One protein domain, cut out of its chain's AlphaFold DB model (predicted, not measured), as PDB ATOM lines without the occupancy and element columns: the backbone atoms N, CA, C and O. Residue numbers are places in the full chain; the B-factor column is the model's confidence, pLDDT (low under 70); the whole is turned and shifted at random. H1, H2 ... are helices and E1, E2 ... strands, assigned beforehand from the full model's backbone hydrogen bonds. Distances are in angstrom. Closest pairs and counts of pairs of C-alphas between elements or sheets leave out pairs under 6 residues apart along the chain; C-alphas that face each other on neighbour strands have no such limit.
ATOM      1  N   LYS A   9     160.840 272.437 210.155       95.31
ATOM      2  CA  LYS A   9     160.605 272.095 211.568       95.31
ATOM      3  C   LYS A   9     161.658 271.117 212.071       95.31
ATOM      4  O   LYS A   9     162.224 271.352 213.136       95.31
ATOM      5  N   SER A  10     161.982 270.076 211.304       89.06
ATOM      6  CA  SER A  10     163.066 269.143 211.638       89.06
ATOM      7  C   SER A  10     164.408 269.865 211.814       89.06
ATOM      8  O   SER A  10     165.133 269.589 212.770       89.06
ATOM      9  N   LEU A  11     164.720 270.846 210.960       92.19
ATOM     10  CA  LEU A  11     165.914 271.694 211.083       92.19
ATOM     11  C   LEU A  11     165.883 272.582 212.339       92.19
ATOM     12  O   LEU A  11     166.893 272.686 213.039       92.19
ATOM     13  N   ALA A  12     164.736 273.183 212.670       94.50
ATOM     14  CA  ALA A  12     164.575 273.975 213.890       94.50
ATOM     15  C   ALA A  12     164.736 273.123 215.165       94.50
ATOM     16  O   ALA A  12     165.425 273.537 216.103       94.50
ATOM     17  N   ILE A  13     164.171 271.909 215.187       93.81
ATOM     18  CA  ILE A  13     164.346 270.959 216.296       93.81
ATOM     19  C   ILE A  13     165.811 270.505 216.374       93.81
ATOM     20  O   ILE A  13     166.373 270.502 217.471       93.81
ATOM     21  N   LYS A  14     166.472 270.229 215.236       89.25
ATOM     22  CA  LYS A  14     167.912 269.918 215.199       89.25
ATOM     23  C   LYS A  14     168.721 271.028 215.857       89.25
ATOM     24  O   LYS A  14     169.484 270.737 216.766       89.25
ATOM     25  N   LYS A  15     168.507 272.292 215.470       90.81
ATOM     26  CA  LYS A  15     169.201 273.460 216.046       90.81
ATOM     27  C   LYS A  15     168.986 273.591 217.560       90.81
ATOM     28  O   LYS A  15     169.916 273.968 218.265       90.81
ATOM     29  N   LYS A  16     167.792 273.260 218.068       90.50
ATOM     30  CA  LYS A  16     167.489 273.245 219.511       90.50
ATOM     31  C   LYS A  16     168.183 272.094 220.253       90.50
ATOM     32  O   LYS A  16     168.610 272.276 221.387       90.50
ATOM     33  N   MET A  17     168.259 270.914 219.639       86.88
ATOM     34  CA  MET A  17     168.861 269.718 220.237       86.88
ATOM     35  C   MET A  17     170.394 269.719 220.152       86.88
ATOM     36  O   MET A  17     171.043 269.158 221.025       86.88
ATOM     37  N   ASP A  18     170.969 270.361 219.135       84.62
ATOM     38  CA  ASP A  18     172.401 270.339 218.831       84.62
ATOM     39  C   ASP A  18     173.347 270.711 219.996       84.62
ATOM     40  O   ASP A  18     174.285 269.949 220.232       84.62
ATOM     41  N   PRO A  19     173.123 271.793 220.773       82.81
ATOM     42  CA  PRO A  19     173.968 272.101 221.931       82.81
ATOM     43  C   PRO A  19     173.736 271.166 223.132       82.81
ATOM     44  O   PRO A  19     174.512 271.195 224.080       82.81
ATOM     45  N   LEU A  20     172.673 270.351 223.121       80.50
ATOM     46  CA  LEU A  20     172.280 269.473 224.233       80.50
ATOM     47  C   LEU A  20     172.613 267.995 223.983       80.50
ATOM     48  O   LEU A  20     172.732 267.222 224.929       80.50
ATOM     49  N   HIS A  21     172.714 267.570 222.725       76.12
ATOM     50  CA  HIS A  21     172.989 266.186 222.345       76.12
ATOM     51  C   HIS A  21     173.634 266.127 220.959       76.12
ATOM     52  O   HIS A  21     173.347 266.944 220.086       76.12
ATOM     53  N   GLN A  22     174.470 265.120 220.705       76.06
ATOM     54  CA  GLN A  22     175.102 264.951 219.400       76.06
ATOM     55  C   GLN A  22     174.054 264.650 218.310       76.06
ATOM     56  O   GLN A  22     173.478 263.565 218.271       76.06
ATOM     57  N   THR A  23     173.825 265.598 217.391       80.06
ATOM     58  CA  THR A  23     172.871 265.433 216.273       80.06
ATOM     59  C   THR A  23     173.526 265.109 214.922       80.06
ATOM     60  O   THR A  23     172.863 265.177 213.889       80.06
ATOM     61  N   THR A  24     174.820 264.766 214.882       75.44
ATOM     62  CA  THR A  24     175.568 264.589 213.616       75.44
ATOM     63  C   THR A  24     175.063 263.417 212.767       75.44
ATOM     64  O   THR A  24     175.148 263.478 211.546       75.44
ATOM     65  N   SER A  25     174.465 262.389 213.382       76.19
ATOM     66  CA  SER A  25     173.793 261.268 212.702       76.19
ATOM     67  C   SER A  25     172.270 261.430 212.541       76.19
ATOM     68  O   SER A  25     171.618 260.537 211.998       76.19
ATOM     69  N   VAL A  26     171.674 262.539 213.001       78.56
ATOM     70  CA  VAL A  26     170.217 262.756 212.949       78.56
ATOM     71  C   VAL A  26     169.807 263.253 211.563       78.56
ATOM     72  O   VAL A  26     170.144 264.372 211.176       78.56
ATOM     73  N   ARG A  27     169.053 262.424 210.830       75.19
ATOM     74  CA  ARG A  27     168.559 262.726 209.472       75.19
ATOM     75  C   ARG A  27     167.267 263.553 209.461       75.19
ATOM     76  O   ARG A  27     167.125 264.441 208.631       75.19
ATOM     77  N   MET A  28     166.344 263.266 210.378       82.88
ATOM     78  CA  MET A  28     165.039 263.928 210.526       82.88
ATOM     79  C   MET A  28     164.509 263.739 211.955       82.88
ATOM     80  O   MET A  28     165.034 262.904 212.694       82.88
ATOM     81  N   PHE A  29     163.467 264.482 212.334       85.94
ATOM     82  CA  PHE A  29     162.738 264.276 213.591       85.94
ATOM     83  C   PHE A  29     161.382 263.633 213.305       85.94
ATOM     84  O   PHE A  29     160.682 264.072 212.399       85.94
ATOM     85  N   VAL A  30     161.027 262.592 214.058       86.44
ATOM     86  CA  VAL A  30     159.849 261.746 213.806       86.44
ATOM     87  C   VAL A  30     158.693 262.127 214.732       86.44
ATOM     88  O   VAL A  30     158.883 262.291 215.935       86.44
ATOM     89  N   ASP A  31     157.498 262.240 214.156       91.00
ATOM     90  CA  ASP A  31     156.202 262.320 214.834       91.00
ATOM     91  C   ASP A  31     155.694 260.879 215.006       91.00
ATOM     92  O   ASP A  31     155.062 260.287 214.120       91.00
ATOM     93  N   PHE A  32     156.087 260.249 216.116       85.88
ATOM     94  CA  PHE A  32     155.775 258.841 216.360       85.88
ATOM     95  C   PHE A  32     154.279 258.635 216.595       85.88
ATOM     96  O   PHE A  32     153.749 257.609 216.185       85.88
ATOM     97  N   GLU A  33     153.582 259.614 217.169       89.50
ATOM     98  CA  GLU A  33     152.137 259.610 217.396       89.50
ATOM     99  C   GLU A  33     151.333 259.538 216.086       89.50
ATOM    100  O   GLU A  33     150.288 258.891 216.051       89.50
ATOM    101  N   LYS A  34     151.818 260.152 214.994       92.12
ATOM    102  CA  LYS A  34     151.202 260.043 213.653       92.12
ATOM    103  C   LYS A  34     151.753 258.914 212.784       92.12
ATOM    104  O   LYS A  34     151.214 258.691 211.703       92.12
ATOM    105  N   SER A  35     152.807 258.221 213.203       86.00
ATOM    106  CA  SER A  35     153.363 257.086 212.455       86.00
ATOM    107  C   SER A  35     152.470 255.843 212.614       86.00
ATOM    108  O   SER A  35     151.903 255.620 213.683       86.00
ATOM    109  N   PHE A  36     152.309 255.019 211.574       91.06
ATOM    110  CA  PHE A  36     151.406 253.856 211.613       91.06
ATOM    111  C   PHE A  36     151.844 252.734 210.665       91.06
ATOM    112  O   PHE A  36     152.191 252.979 209.510       91.06
ATOM    113  N   GLY A  37     151.799 251.480 211.126       82.56
ATOM    114  CA  GLY A  37     152.155 250.314 210.311       82.56
ATOM    115  C   GLY A  37     153.555 250.455 209.706       82.56
ATOM    116  O   GLY A  37     154.523 250.649 210.435       82.56
ATOM    117  N   ASN A  38     153.657 250.415 208.376       73.94
ATOM    118  CA  ASN A  38     154.921 250.594 207.651       73.94
ATOM    119  C   ASN A  38     155.228 252.062 207.285       73.94
ATOM    120  O   ASN A  38     156.129 252.306 206.488       73.94
ATOM    121  N   TYR A  39     154.489 253.041 207.815       75.31
ATOM    122  CA  TYR A  39     154.658 254.456 207.485       75.31
ATOM    123  C   TYR A  39     155.199 255.262 208.666       75.31
ATOM    124  O   TYR A  39     154.580 255.322 209.732       75.31
ATOM    125  N   VAL A  40     156.332 255.929 208.444       82.81
ATOM    126  CA  VAL A  40     156.917 256.898 209.378       82.81
ATOM    127  C   VAL A  40     156.490 258.312 208.985       82.81
ATOM    128  O   VAL A  40     156.490 258.666 207.802       82.81
ATOM    129  N   VAL A  41     156.110 259.118 209.975       86.75
ATOM    130  CA  VAL A  41     155.737 260.527 209.794       86.75
ATOM    131  C   VAL A  41     156.790 261.419 210.443       86.75
ATOM    132  O   VAL A  41     157.172 261.180 211.583       86.75
ATOM    133  N   ASP A  42     157.287 262.433 209.736       87.00
ATOM    134  CA  ASP A  42     158.238 263.399 210.308       87.00
ATOM    135  C   ASP A  42     157.543 264.616 210.947       87.00
ATOM    136  O   ASP A  42     156.340 264.840 210.790       87.00
ATOM    137  N   ALA A  43     158.311 265.433 211.672       90.50
ATOM    138  CA  ALA A  43     157.829 266.645 212.338       90.50
ATOM    139  C   ALA A  43     157.265 267.705 211.364       90.50
ATOM    140  O   ALA A  43     156.495 268.585 211.764       90.50
ATOM    141  N   ASP A  44     157.634 267.626 210.084       94.00
ATOM    142  CA  ASP A  44     157.143 268.466 208.991       94.00
ATOM    143  C   ASP A  44     155.826 267.933 208.389       94.00
ATOM    144  O   ASP A  44     155.107 268.655 207.692       94.00
ATOM    145  N   GLY A  45     155.425 266.715 208.762       89.31
ATOM    146  CA  GLY A  45     154.194 266.056 208.345       89.31
ATOM    147  C   GLY A  45     154.323 265.315 207.015       89.31
ATOM    148  O   GLY A  45     153.293 265.051 206.382       89.31
ATOM    149  N   ASN A  46     155.548 265.010 206.580       80.56
ATOM    150  CA  ASN A  46     155.821 264.061 205.507       80.56
ATOM    151  C   ASN A  46     155.487 262.648 205.980       80.56
ATOM    152  O   ASN A  46     155.835 262.281 207.094       80.56
ATOM    153  N   THR A  47     154.864 261.848 205.119       88.00
ATOM    154  CA  THR A  47     154.588 260.428 205.369       88.00
ATOM    155  C   THR A  47     155.409 259.614 204.381       88.00
ATOM    156  O   THR A  47     155.268 259.812 203.172       88.00
ATOM    157  N   MET A  48     156.272 258.738 204.891       81.69
ATOM    158  CA  MET A  48     157.205 257.920 204.111       81.69
ATOM    159  C   MET A  48     156.959 256.438 204.387       81.69
ATOM    160  O   MET A  48     156.753 256.058 205.539       81.69
ATOM    161  N   LEU A  49     157.023 255.598 203.353       69.06
ATOM    162  CA  LEU A  49     157.118 254.148 203.512       69.06
ATOM    163  C   LEU A  49     158.490 253.823 204.119       69.06
ATOM    164  O   LEU A  49     159.519 254.125 203.517       69.06
ATOM    165  N   ASP A  50     158.509 253.235 205.313       70.31
ATOM    166  CA  ASP A  50     159.728 252.902 206.043       70.31
ATOM    167  C   ASP A  50     160.148 251.455 205.790       70.31
ATOM    168  O   ASP A  50     159.601 250.519 206.370       70.31
ATOM    169  N   VAL A  51     161.170 251.292 204.950       58.12
ATOM    170  CA  VAL A  51     161.824 250.001 204.710       58.12
ATOM    171  C   VAL A  51     163.104 249.825 205.540       58.12
ATOM    172  O   VAL A  51     163.818 248.850 205.325       58.12
ATOM    173  N   TYR A  52     163.407 250.706 206.513       67.88
ATOM    174  CA  TYR A  52     164.463 250.436 207.505       67.88
ATOM    175  C   TYR A  52     163.936 249.974 208.867       67.88
ATOM    176  O   TYR A  52     164.535 249.101 209.486       67.88
ATOM    177  N   THR A  53     162.816 250.485 209.377       65.94
ATOM    178  CA  THR A  53     162.248 250.014 210.663       65.94
ATOM    179  C   THR A  53     163.204 250.194 211.868       65.94
ATOM    180  O   THR A  53     163.375 249.299 212.697       65.94
ATOM    181  N   GLN A  54     163.843 251.372 211.974       77.25
ATOM    182  CA  GLN A  54     164.601 251.843 213.160       77.25
ATOM    183  C   GLN A  54     165.754 250.927 213.639       77.25
ATOM    184  O   GLN A  54     165.815 250.498 214.788       77.25
ATOM    185  N   ILE A  55     166.694 250.589 212.764       75.12
ATOM    186  CA  ILE A  55     167.728 249.565 212.999       75.12
ATOM    187  C   ILE A  55     167.159 248.156 213.168       75.12
ATOM    188  O   ILE A  55     167.494 247.450 214.119       75.12
ATOM    189  N   SER A  56     166.308 247.768 212.208       70.19
ATOM    190  CA  SER A  56     165.672 246.455 212.075       70.19
ATOM    191  C   SER A  56     165.000 246.040 213.384       70.19
ATOM    192  O   SER A  56     165.055 244.878 213.776       70.19
ATOM    193  N   SER A  57     164.407 247.001 214.098       77.12
ATOM    194  CA  SER A  57     164.013 246.850 215.501       77.12
ATOM    195  C   SER A  57     162.512 246.876 215.747       77.12
ATOM    196  O   SER A  57     162.081 246.370 216.779       77.12
ATOM    197  N   LEU A  58     161.713 247.392 214.810       76.19
ATOM    198  CA  LEU A  58     160.252 247.339 214.895       76.19
ATOM    199  C   LEU A  58     159.741 246.037 214.249       76.19
ATOM    200  O   LEU A  58     159.846 245.901 213.030       76.19
ATOM    201  N   PRO A  59     159.201 245.069 215.017       73.38
ATOM    202  CA  PRO A  59     158.719 243.804 214.457       73.38
ATOM    203  C   PRO A  59     157.332 243.904 213.810       73.38
ATOM    204  O   PRO A  59     157.042 243.140 212.898       73.38
ATOM    205  N   LEU A  60     156.483 244.834 214.267       80.38
ATOM    206  CA  LEU A  60     155.093 245.008 213.807       80.38
ATOM    207  C   LEU A  60     154.811 246.424 213.265       80.38
ATOM    208  O   LEU A  60     153.659 246.848 213.192       80.38
ATOM    209  N   GLY A  61     155.863 247.176 212.925       74.69
ATOM    210  CA  GLY A  61     155.746 248.574 212.511       74.69
ATOM    211  C   GLY A  61     155.350 249.535 213.643       74.69
ATOM    212  O   GLY A  61     155.491 249.232 214.831       74.69
ATOM    213  N   TYR A  62     154.884 250.724 213.264       82.38
ATOM    214  CA  TYR A  62     154.520 251.815 214.173       82.38
ATOM    215  C   TYR A  62     153.096 251.665 214.726       82.38
ATOM    216  O   TYR A  62     152.168 251.335 213.987       82.38
ATOM    217  N   ASN A  63     152.922 251.959 216.021       86.75
ATOM    218  CA  ASN A  63     151.627 252.044 216.716       86.75
ATOM    219  C   ASN A  63     150.675 250.855 216.488       86.75
ATOM    220  O   ASN A  63     149.458 251.023 216.420       86.75
ATOM    221  N   HIS A  64     151.222 249.638 216.390       88.12
ATOM    222  CA  HIS A  64     150.425 248.427 216.203       88.12
ATOM    223  C   HIS A  64     149.368 248.281 217.325       88.12
ATOM    224  O   HIS A  64     149.762 248.235 218.498       88.12
ATOM    225  N   PRO A  65     148.057 248.160 217.018       89.81
ATOM    226  CA  PRO A  65     146.989 248.233 218.022       89.81
ATOM    227  C   PRO A  65     147.146 247.255 219.191       89.81
ATOM    228  O   PRO A  65     146.948 247.632 220.345       89.81
ATOM    229  N   ASP A  66     147.584 246.021 218.922       91.25
ATOM    230  CA  ASP A  66     147.823 245.026 219.976       91.25
ATOM    231  C   ASP A  66     148.963 245.422 220.936       91.25
ATOM    232  O   ASP A  66     148.890 245.115 222.125       91.25
ATOM    233  N   LEU A  67     149.993 246.141 220.467       88.69
ATOM    234  CA  LEU A  67     151.088 246.624 221.320       88.69
ATOM    235  C   LEU A  67     150.669 247.858 222.127       88.69
ATOM    236  O   LEU A  67     151.009 247.964 223.304       88.69
ATOM    237  N   VAL A  68     149.864 248.746 221.532       90.56
ATOM    238  CA  VAL A  68     149.230 249.867 222.249       90.56
ATOM    239  C   VAL A  68     148.331 249.336 223.374       90.56
ATOM    240  O   VAL A  68     148.391 249.829 224.496       90.56
ATOM    241  N   LYS A  69     147.573 248.258 223.126       92.31
ATOM    242  CA  LYS A  69     146.746 247.590 224.144       92.31
ATOM    243  C   LYS A  69     147.572 246.947 225.272       92.31
ATOM    244  O   LYS A  69     147.127 246.932 226.416       92.31
ATOM    245  N   VAL A  70     148.780 246.445 224.998       91.00
ATOM    246  CA  VAL A  70     149.690 245.950 226.055       91.00
ATOM    247  C   VAL A  70     150.148 247.077 226.984       91.00
ATOM    248  O   VAL A  70     150.320 246.833 228.178       91.00
ATOM    249  N   ASP A 357     148.672 235.899 212.717       80.94
ATOM    250  CA  ASP A 357     148.515 236.538 211.407       80.94
ATOM    251  C   ASP A 357     149.409 235.903 210.330       80.94
ATOM    252  O   ASP A 357     149.488 236.427 209.215       80.94
ATOM    253  N   ASN A 358     150.075 234.787 210.650       77.25
ATOM    254  CA  ASN A 358     151.000 234.043 209.793       77.25
ATOM    255  C   ASN A 358     152.059 234.940 209.112       77.25
ATOM    256  O   ASN A 358     152.248 234.922 207.891       77.25
ATOM    257  N   LEU A 359     152.721 235.792 209.904       67.25
ATOM    258  CA  LEU A 359     153.613 236.833 209.373       67.25
ATOM    259  C   LEU A 359     154.903 236.275 208.756       67.25
ATOM    260  O   LEU A 359     155.485 236.920 207.885       67.25
ATOM    261  N   LEU A 360     155.334 235.078 209.163       59.34
ATOM    262  CA  LEU A 360     156.517 234.409 208.617       59.34
ATOM    263  C   LEU A 360     156.308 233.998 207.151       59.34
ATOM    264  O   LEU A 360     157.096 234.391 206.291       59.34
ATOM    265  N   GLU A 361     155.203 233.320 206.831       69.56
ATOM    266  CA  GLU A 361     154.890 232.941 205.446       69.56
ATOM    267  C   GLU A 361     154.608 234.170 204.567       69.56
ATOM    268  O   GLU A 361     155.149 234.277 203.466       69.56
ATOM    269  N   LYS A 362     153.897 235.181 205.092       64.56
ATOM    270  CA  LYS A 362     153.753 236.482 204.408       64.56
ATOM    271  C   LYS A 362     155.110 237.127 204.100       64.56
ATOM    272  O   LYS A 362     155.287 237.682 203.019       64.56
ATOM    273  N   THR A 363     156.078 237.033 205.014       61.16
ATOM    274  CA  THR A 363     157.443 237.550 204.801       61.16
ATOM    275  C   THR A 363     158.196 236.750 203.736       61.16
ATOM    276  O   THR A 363     158.910 237.348 202.929       61.16
ATOM    277  N   LYS A 364     158.002 235.425 203.658       62.47
ATOM    278  CA  LYS A 364     158.557 234.589 202.578       62.47
ATOM    279  C   LYS A 364     157.993 234.998 201.216       62.47
ATOM    280  O   LYS A 364     158.764 235.167 200.276       62.47
ATOM    281  N   ASP A 365     156.683 235.206 201.105       62.66
ATOM    282  CA  ASP A 365     156.039 235.551 199.831       62.66
ATOM    283  C   ASP A 365     156.338 236.982 199.368       62.66
ATOM    284  O   ASP A 365     156.726 237.187 198.215       62.66
ATOM    285  N   VAL A 366     156.271 237.967 200.271       62.00
ATOM    286  CA  VAL A 366     156.705 239.344 199.974       62.00
ATOM    287  C   VAL A 366     158.201 239.382 199.651       62.00
ATOM    288  O   VAL A 366     158.607 240.105 198.744       62.00
ATOM    289  N   GLY A 367     159.020 238.565 200.320       59.75
ATOM    290  CA  GLY A 367     160.447 238.418 200.031       59.75
ATOM    291  C   GLY A 367     160.733 237.907 198.616       59.75
ATOM    292  O   GLY A 367     161.533 238.514 197.904       59.75
ATOM    293  N   LYS A 368     160.035 236.852 198.163       67.06
ATOM    294  CA  LYS A 368     160.133 236.339 196.778       67.06
ATOM    295  C   LYS A 368     159.824 237.435 195.753       67.06
ATOM    296  O   LYS A 368     160.563 237.593 194.783       67.06
ATOM    297  N   PHE A 369     158.752 238.201 195.976       64.75
ATOM    298  CA  PHE A 369     158.384 239.323 195.111       64.75
ATOM    299  C   PHE A 369     159.453 240.426 195.133       64.75
ATOM    300  O   PHE A 369     159.958 240.812 194.084       64.75
ATOM    301  N   PHE A 370     159.865 240.881 196.318       65.62
ATOM    302  CA  PHE A 370     160.831 241.970 196.468       65.62
ATOM    303  C   PHE A 370     162.186 241.650 195.822       65.62
ATOM    304  O   PHE A 370     162.744 242.484 195.114       65.62
ATOM    305  N   GLN A 371     162.686 240.421 195.983       65.44
ATOM    306  CA  GLN A 371     163.931 239.982 195.350       65.44
ATOM    307  C   GLN A 371     163.813 239.873 193.822       65.44
ATOM    308  O   GLN A 371     164.748 240.249 193.113       65.44
ATOM    309  N   LYS A 372     162.664 239.417 193.299       78.38
ATOM    310  CA  LYS A 372     162.384 239.406 191.852       78.38
ATOM    311  C   LYS A 372     162.411 240.822 191.271       78.38
ATOM    312  O   LYS A 372     163.066 241.050 190.255       78.38
ATOM    313  N   GLU A 373     161.748 241.771 191.925       78.31
ATOM    314  CA  GLU A 373     161.702 243.160 191.459       78.31
ATOM    315  C   GLU A 373     163.058 243.876 191.615       78.31
ATOM    316  O   GLU A 373     163.442 244.630 190.726       78.31
ATOM    317  N   LEU A 374     163.848 243.583 192.659       65.75
ATOM    318  CA  LEU A 374     165.238 244.062 192.771       65.75
ATOM    319  C   LEU A 374     166.130 243.541 191.633       65.75
ATOM    320  O   LEU A 374     166.915 244.307 191.071       65.75
ATOM    321  N   ALA A 375     165.995 242.267 191.252       73.00
ATOM    322  CA  ALA A 375     166.724 241.701 190.117       73.00
ATOM    323  C   ALA A 375     166.294 242.334 188.777       73.00
ATOM    324  O   ALA A 375     167.144 242.631 187.934       73.00
ATOM    325  N   GLN A 376     164.998 242.613 188.593       81.94
ATOM    326  CA  GLN A 376     164.501 243.328 187.412       81.94
ATOM    327  C   GLN A 376     164.996 244.783 187.374       81.94
ATOM    328  O   GLN A 376     165.427 245.258 186.322       81.94
ATOM    329  N   LEU A 377     164.999 245.480 188.514       74.81
ATOM    330  CA  LEU A 377     165.515 246.843 188.640       74.81
ATOM    331  C   LEU A 377     167.013 246.909 188.312       74.81
ATOM    332  O   LEU A 377     167.442 247.813 187.593       74.81
ATOM    333  N   GLN A 378     167.794 245.919 188.764       78.38
ATOM    334  CA  GLN A 378     169.191 245.758 188.362       78.38
ATOM    335  C   GLN A 378     169.314 245.575 186.844       78.38
ATOM    336  O   GLN A 378     170.119 246.253 186.211       78.38
ATOM    337  N   SER A 379     168.511 244.688 186.245       86.25
ATOM    338  CA  SER A 379     168.550 244.424 184.801       86.25
ATOM    339  C   SER A 379     168.224 245.668 183.969       86.25
ATOM    340  O   SER A 379     168.856 245.904 182.942       86.25
ATOM    341  N   ASN A 380     167.271 246.486 184.422       88.25
ATOM    342  CA  ASN A 380     166.849 247.712 183.741       88.25
ATOM    343  C   ASN A 380     167.876 248.857 183.872       88.25
ATOM    344  O   ASN A 380     167.849 249.811 183.090       88.25
ATOM    345  N   HIS A 381     168.770 248.792 184.863       87.25
ATOM    346  CA  HIS A 381     169.725 249.852 185.202       87.25
ATOM    347  C   HIS A 381     171.138 249.308 185.470       87.25
ATOM    348  O   HIS A 381     171.841 249.793 186.357       87.25
ATOM    349  N   SER A 382     171.578 248.325 184.683       84.12
ATOM    350  CA  SER A 382     172.841 247.589 184.873       84.12
ATOM    351  C   SER A 382     174.114 248.449 184.830       84.12
ATOM    352  O   SER A 382     175.149 248.046 185.349       84.12
ATOM    353  N   SER A 383     174.044 249.663 184.276       85.38
ATOM    354  CA  SER A 383     175.120 250.667 184.320       85.38
ATOM    355  C   SER A 383     175.209 251.448 185.642       85.38
ATOM    356  O   SER A 383     176.125 252.251 185.818       85.38
ATOM    357  N   LYS A 384     174.252 251.260 186.560       82.38
ATOM    358  CA  LYS A 384     174.119 251.998 187.831       82.38
ATOM    359  C   LYS A 384     173.835 251.115 189.048       82.38
ATOM    360  O   LYS A 384     173.953 251.616 190.162       82.38
ATOM    361  N   LEU A 385     173.428 249.862 188.848       76.00
ATOM    362  CA  LEU A 385     173.034 248.923 189.898       76.00
ATOM    363  C   LEU A 385     173.646 247.545 189.640       76.00
ATOM    364  O   LEU A 385     173.644 247.066 188.505       76.00
ATOM    365  N   SER A 386     174.114 246.882 190.695       73.38
ATOM    366  CA  SER A 386     174.676 245.529 190.622       73.38
ATOM    367  C   SER A 386     174.411 244.717 191.898       73.38
ATOM    368  O   SER A 386     173.922 245.241 192.899       73.38
ATOM    369  N   GLN A 387     174.737 243.419 191.853       72.88
ATOM    370  CA  GLN A 387     174.801 242.520 193.015       72.88
ATOM    371  C   GLN A 387     173.504 242.430 193.857       72.88
ATOM    372  O   GLN A 387     173.568 242.239 195.072       72.88
ATOM    373  N   ALA A 388     172.327 242.532 193.229       64.88
ATOM    374  CA  ALA A 388     171.032 242.331 193.881       64.88
ATOM    375  C   ALA A 388     170.975 240.958 194.582       64.88
ATOM    376  O   ALA A 388     171.178 239.914 193.953       64.88
ATOM    377  N   ARG A 389     170.717 240.968 195.894       70.62
ATOM    378  CA  ARG A 389     170.829 239.802 196.789       70.62
ATOM    379  C   ARG A 389     169.844 239.894 197.952       70.62
ATOM    380  O   ARG A 389     169.536 240.995 198.402       70.62
ATOM    381  N   GLY A 390     169.368 238.760 198.468       55.03
ATOM    382  CA  GLY A 390     168.428 238.752 199.589       55.03
ATOM    383  C   GLY A 390     168.076 237.370 200.135       55.03
ATOM    384  O   GLY A 390     168.290 236.353 199.478       55.03
ATOM    385  N   LEU A 391     167.484 237.353 201.331       50.28
ATOM    386  CA  LEU A 391     166.780 236.221 201.930       50.28
ATOM    387  C   LEU A 391     165.562 236.746 202.712       50.28
ATOM    388  O   LEU A 391     165.701 237.590 203.594       50.28
ATOM    389  N   GLY A 392     164.356 236.271 202.387       60.69
ATOM    390  CA  GLY A 392     163.120 236.908 202.861       60.69
ATOM    391  C   GLY A 392     163.024 238.364 202.384       60.69
ATOM    392  O   GLY A 392     163.338 238.657 201.228       60.69
ATOM    393  N   THR A 393     162.611 239.273 203.267       57.50
ATOM    394  CA  THR A 393     162.612 240.728 203.011       57.50
ATOM    395  C   THR A 393     163.941 241.401 203.368       57.50
ATOM    396  O   THR A 393     164.116 242.587 203.096       57.50
ATOM    397  N   PHE A 394     164.897 240.656 203.931       47.66
ATOM    398  CA  PHE A 394     166.268 241.111 204.140       47.66
ATOM    399  C   PHE A 394     167.004 241.070 202.790       47.66
ATOM    400  O   PHE A 394     167.366 239.997 202.316       47.66
ATOM    401  N   ALA A 395     167.147 242.212 202.112       52.84
ATOM    402  CA  ALA A 395     167.724 242.280 200.768       52.84
ATOM    403  C   ALA A 395     168.428 243.618 200.497       52.84
ATOM    404  O   ALA A 395     168.071 244.647 201.071       52.84
ATOM    405  N   ALA A 396     169.408 243.595 199.593       59.31
ATOM    406  CA  ALA A 396     170.248 244.733 199.232       59.31
ATOM    407  C   ALA A 396     170.608 244.734 197.736       59.31
ATOM    408  O   ALA A 396     170.477 243.729 197.031       59.31
ATOM    409  N   ILE A 397     171.079 245.887 197.265       66.44
ATOM    410  CA  ILE A 397     171.592 246.130 195.914       66.44
ATOM    411  C   ILE A 397     172.710 247.177 196.005       66.44
ATOM    412  O   ILE A 397     172.646 248.064 196.861       66.44
ATOM    413  N   ASP A 398     173.729 247.065 195.158       63.88
ATOM    414  CA  ASP A 398     174.930 247.902 195.221       63.88
ATOM    415  C   ASP A 398     174.922 249.009 194.160       63.88
ATOM    416  O   ASP A 398     174.358 248.858 193.070       63.88
ATOM    417  N   LEU A 399     175.585 250.124 194.482       73.00
ATOM    418  CA  LEU A 399     175.874 251.229 193.563       73.00
ATOM    419  C   LEU A 399     177.389 251.350 193.306       73.00
ATOM    420  O   LEU A 399     178.180 250.871 194.115       73.00
ATOM    421  N   PRO A 400     177.833 252.025 192.225       73.25
ATOM    422  CA  PRO A 400     179.259 252.130 191.910       73.25
ATOM    423  C   PRO A 400     180.105 252.881 192.949       73.25
ATOM    424  O   PRO A 400     181.299 252.616 193.045       73.25
ATOM    425  N   THR A 401     179.527 253.831 193.700       69.69
ATOM    426  CA  THR A 401     180.264 254.640 194.692       69.69
ATOM    427  C   THR A 401     179.414 254.998 195.926       69.69
ATOM    428  O   THR A 401     178.175 255.006 195.836       69.69
ATOM    429  N   PRO A 402     180.042 255.345 197.071       57.69
ATOM    430  CA  PRO A 402     179.340 255.814 198.271       57.69
ATOM    431  C   PRO A 402     178.484 257.066 198.031       57.69
ATOM    432  O   PRO A 402     177.363 257.153 198.530       57.69
ATOM    433  N   GLU A 403     178.965 258.014 197.223       72.50
ATOM    434  CA  GLU A 403     178.274 259.276 196.926       72.50
ATOM    435  C   GLU A 403     176.992 259.024 196.126       72.50
ATOM    436  O   GLU A 403     175.963 259.658 196.366       72.50
ATOM    437  N   LEU A 404     177.030 258.064 195.192       71.81
ATOM    438  CA  LEU A 404     175.844 257.634 194.454       71.81
ATOM    439  C   LEU A 404     174.835 256.945 195.380       71.81
ATOM    440  O   LEU A 404     173.638 257.216 195.261       71.81
ATOM    441  N   ARG A 405     175.295 256.117 196.329       73.56
ATOM    442  CA  ARG A 405     174.434 255.480 197.342       73.56
ATOM    443  C   ARG A 405     173.760 256.526 198.228       73.56
ATOM    444  O   ARG A 405     172.538 256.508 198.368       73.56
ATOM    445  N   ASP A 406     174.515 257.474 198.774       63.44
ATOM    446  CA  ASP A 406     173.978 258.532 199.639       63.44
ATOM    447  C   ASP A 406     173.013 259.462 198.879       63.44
ATOM    448  O   ASP A 406     171.967 259.852 199.412       63.44
ATOM    449  N   LYS A 407     173.294 259.746 197.598       73.75
ATOM    450  CA  LYS A 407     172.389 260.487 196.708       73.75
ATOM    451  C   LYS A 407     171.108 259.710 196.394       73.75
ATOM    452  O   LYS A 407     170.034 260.311 196.405       73.75
ATOM    453  N   LEU A 408     171.182 258.394 196.165       70.12
ATOM    454  CA  LEU A 408     169.994 257.553 195.979       70.12
ATOM    455  C   LEU A 408     169.122 257.549 197.237       70.12
ATOM    456  O   LEU A 408     167.923 257.780 197.126       70.12
ATOM    457  N   VAL A 409     169.711 257.353 198.421       59.88
ATOM    458  CA  VAL A 409     168.978 257.377 199.700       59.88
ATOM    459  C   VAL A 409     168.308 258.736 199.925       59.88
ATOM    460  O   VAL A 409     167.133 258.796 200.280       59.88
ATOM    461  N   THR A 410     169.013 259.838 199.657       66.25
ATOM    462  CA  THR A 410     168.459 261.199 199.773       66.25
ATOM    463  C   THR A 410     167.287 261.419 198.809       66.25
ATOM    464  O   THR A 410     166.249 261.956 199.199       66.25
ATOM    465  N   ASN A 411     167.414 260.972 197.558       70.88
ATOM    466  CA  ASN A 411     166.344 261.067 196.564       70.88
ATOM    467  C   ASN A 411     165.140 260.184 196.926       70.88
ATOM    468  O   ASN A 411     164.006 260.642 196.824       70.88
ATOM    469  N   ALA A 412     165.376 258.950 197.380       57.88
ATOM    470  CA  ALA A 412     164.333 258.024 197.813       57.88
ATOM    471  C   ALA A 412     163.512 258.616 198.968       57.88
ATOM    472  O   ALA A 412     162.284 258.662 198.877       57.88
ATOM    473  N   ILE A 413     164.177 259.170 199.989       53.16
ATOM    474  CA  ILE A 413     163.514 259.818 201.128       53.16
ATOM    475  C   ILE A 413     162.649 260.994 200.649       53.16
ATOM    476  O   ILE A 413     161.473 261.063 201.004       53.16
ATOM    477  N   ASN A 414     163.176 261.867 199.784       58.50
ATOM    478  CA  ASN A 414     162.419 262.994 199.218       58.50
ATOM    479  C   ASN A 414     161.237 262.565 198.321       58.50
ATOM    480  O   ASN A 414     160.299 263.341 198.142       58.50
ATOM    481  N   LEU A 415     161.248 261.337 197.790       64.56
ATOM    482  CA  LEU A 415     160.136 260.730 197.047       64.56
ATOM    483  C   LEU A 415     159.157 259.943 197.942       64.56
ATOM    484  O   LEU A 415     158.113 259.509 197.459       64.56
ATOM    485  N   GLY A 416     159.440 259.795 199.240       49.53
ATOM    486  CA  GLY A 416     158.573 259.099 200.198       49.53
ATOM    487  C   GLY A 416     158.992 257.673 200.564       49.53
ATOM    488  O   GLY A 416     158.190 256.961 201.163       49.53
ATOM    489  N   LEU A 417     160.216 257.247 200.239       48.72
ATOM    490  CA  LEU A 417     160.775 255.935 200.585       48.72
ATOM    491  C   LEU A 417     161.958 256.088 201.553       48.72
ATOM    492  O   LEU A 417     163.030 256.553 201.172       48.72
ATOM    493  N   HIS A 418     161.787 255.669 202.805       51.09
ATOM    494  CA  HIS A 418     162.829 255.744 203.826       51.09
ATOM    495  C   HIS A 418     163.672 254.457 203.875       51.09
ATOM    496  O   HIS A 418     163.206 253.401 204.303       51.09
ATOM    497  N   CYS A 419     164.932 254.573 203.446       47.69
ATOM    498  CA  CYS A 419     165.980 253.543 203.461       47.69
ATOM    499  C   CYS A 419     167.320 254.133 203.979       47.69
ATOM    500  O   CYS A 419     167.409 255.336 204.231       47.69
TER     501      CYS A 419
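This is residues 9 to 70 and 357 to 419 of the 598 residues of the protein "Putative 4-aminobutyrate transaminase" of Oesophagostomum dentatum (UniProt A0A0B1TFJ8). Two loosely joined lobes make a flat shape: in one, the long helix H4 covers a face of the hairpin E3 and E4; in the other, the small hairpin E1 and E2 has loops around it. H5 bridges from E4 to E2, while H1 and H3 lie far out. The printed part has 125 residues, ordered H1 E1 E2 H2 H3 H4 E3 E4 H5, with two antiparallel two-stranded sheets and a mixed class. It is only just loose, close to compact, with a radius of gyration of the C-alphas of 16.9 A and spans of 45 by 40 by 21 A.

E3, residues 386 to 391, and E4, residues 394 to 398, form an antiparallel hairpin at 174 degrees; N 391 and O 394 are 2.8 A apart, within hydrogen-bond range. The closest C-alphas of E3 and H4, residues 359 to 380, are those of Ala 388 and Ala 375, 5.8 A apart. The closest C-alphas of H5, residues 402 to 415, and E2, residues 47 to 50, are those of Ile 413 and Met 48, 7.2 A apart. E2 forms an antiparallel hairpin with E1, residues 39 to 41; N 40 and O 48 are 2.9 A apart. Residues 417 to 418 pair parallel with 49 to 50 of E2. H2, residues 53 to 56, is apart from H3, residues 65 to 70, and from H1, residues 9 to 17. H1, H3, H4 and H5 have every O i to N i+4 pair within range; H2 is too short for one.

H4 is 30.8 A long, H5 19.9 A and E3 16.6 A. C-alpha 9 begins H1 at (160.605, 272.095, 211.568); C-alpha 415 ends H5 at (160.136, 260.730, 197.047).

Residues 71 to 356 are not printed; C-alphas 70 and 357 are 17.5 A apart. The link H1 to E1 is long. Mean pLDDT of the printed part is 75.0; 41 residues are under 70, among them 359 to 371 and 412 to 419.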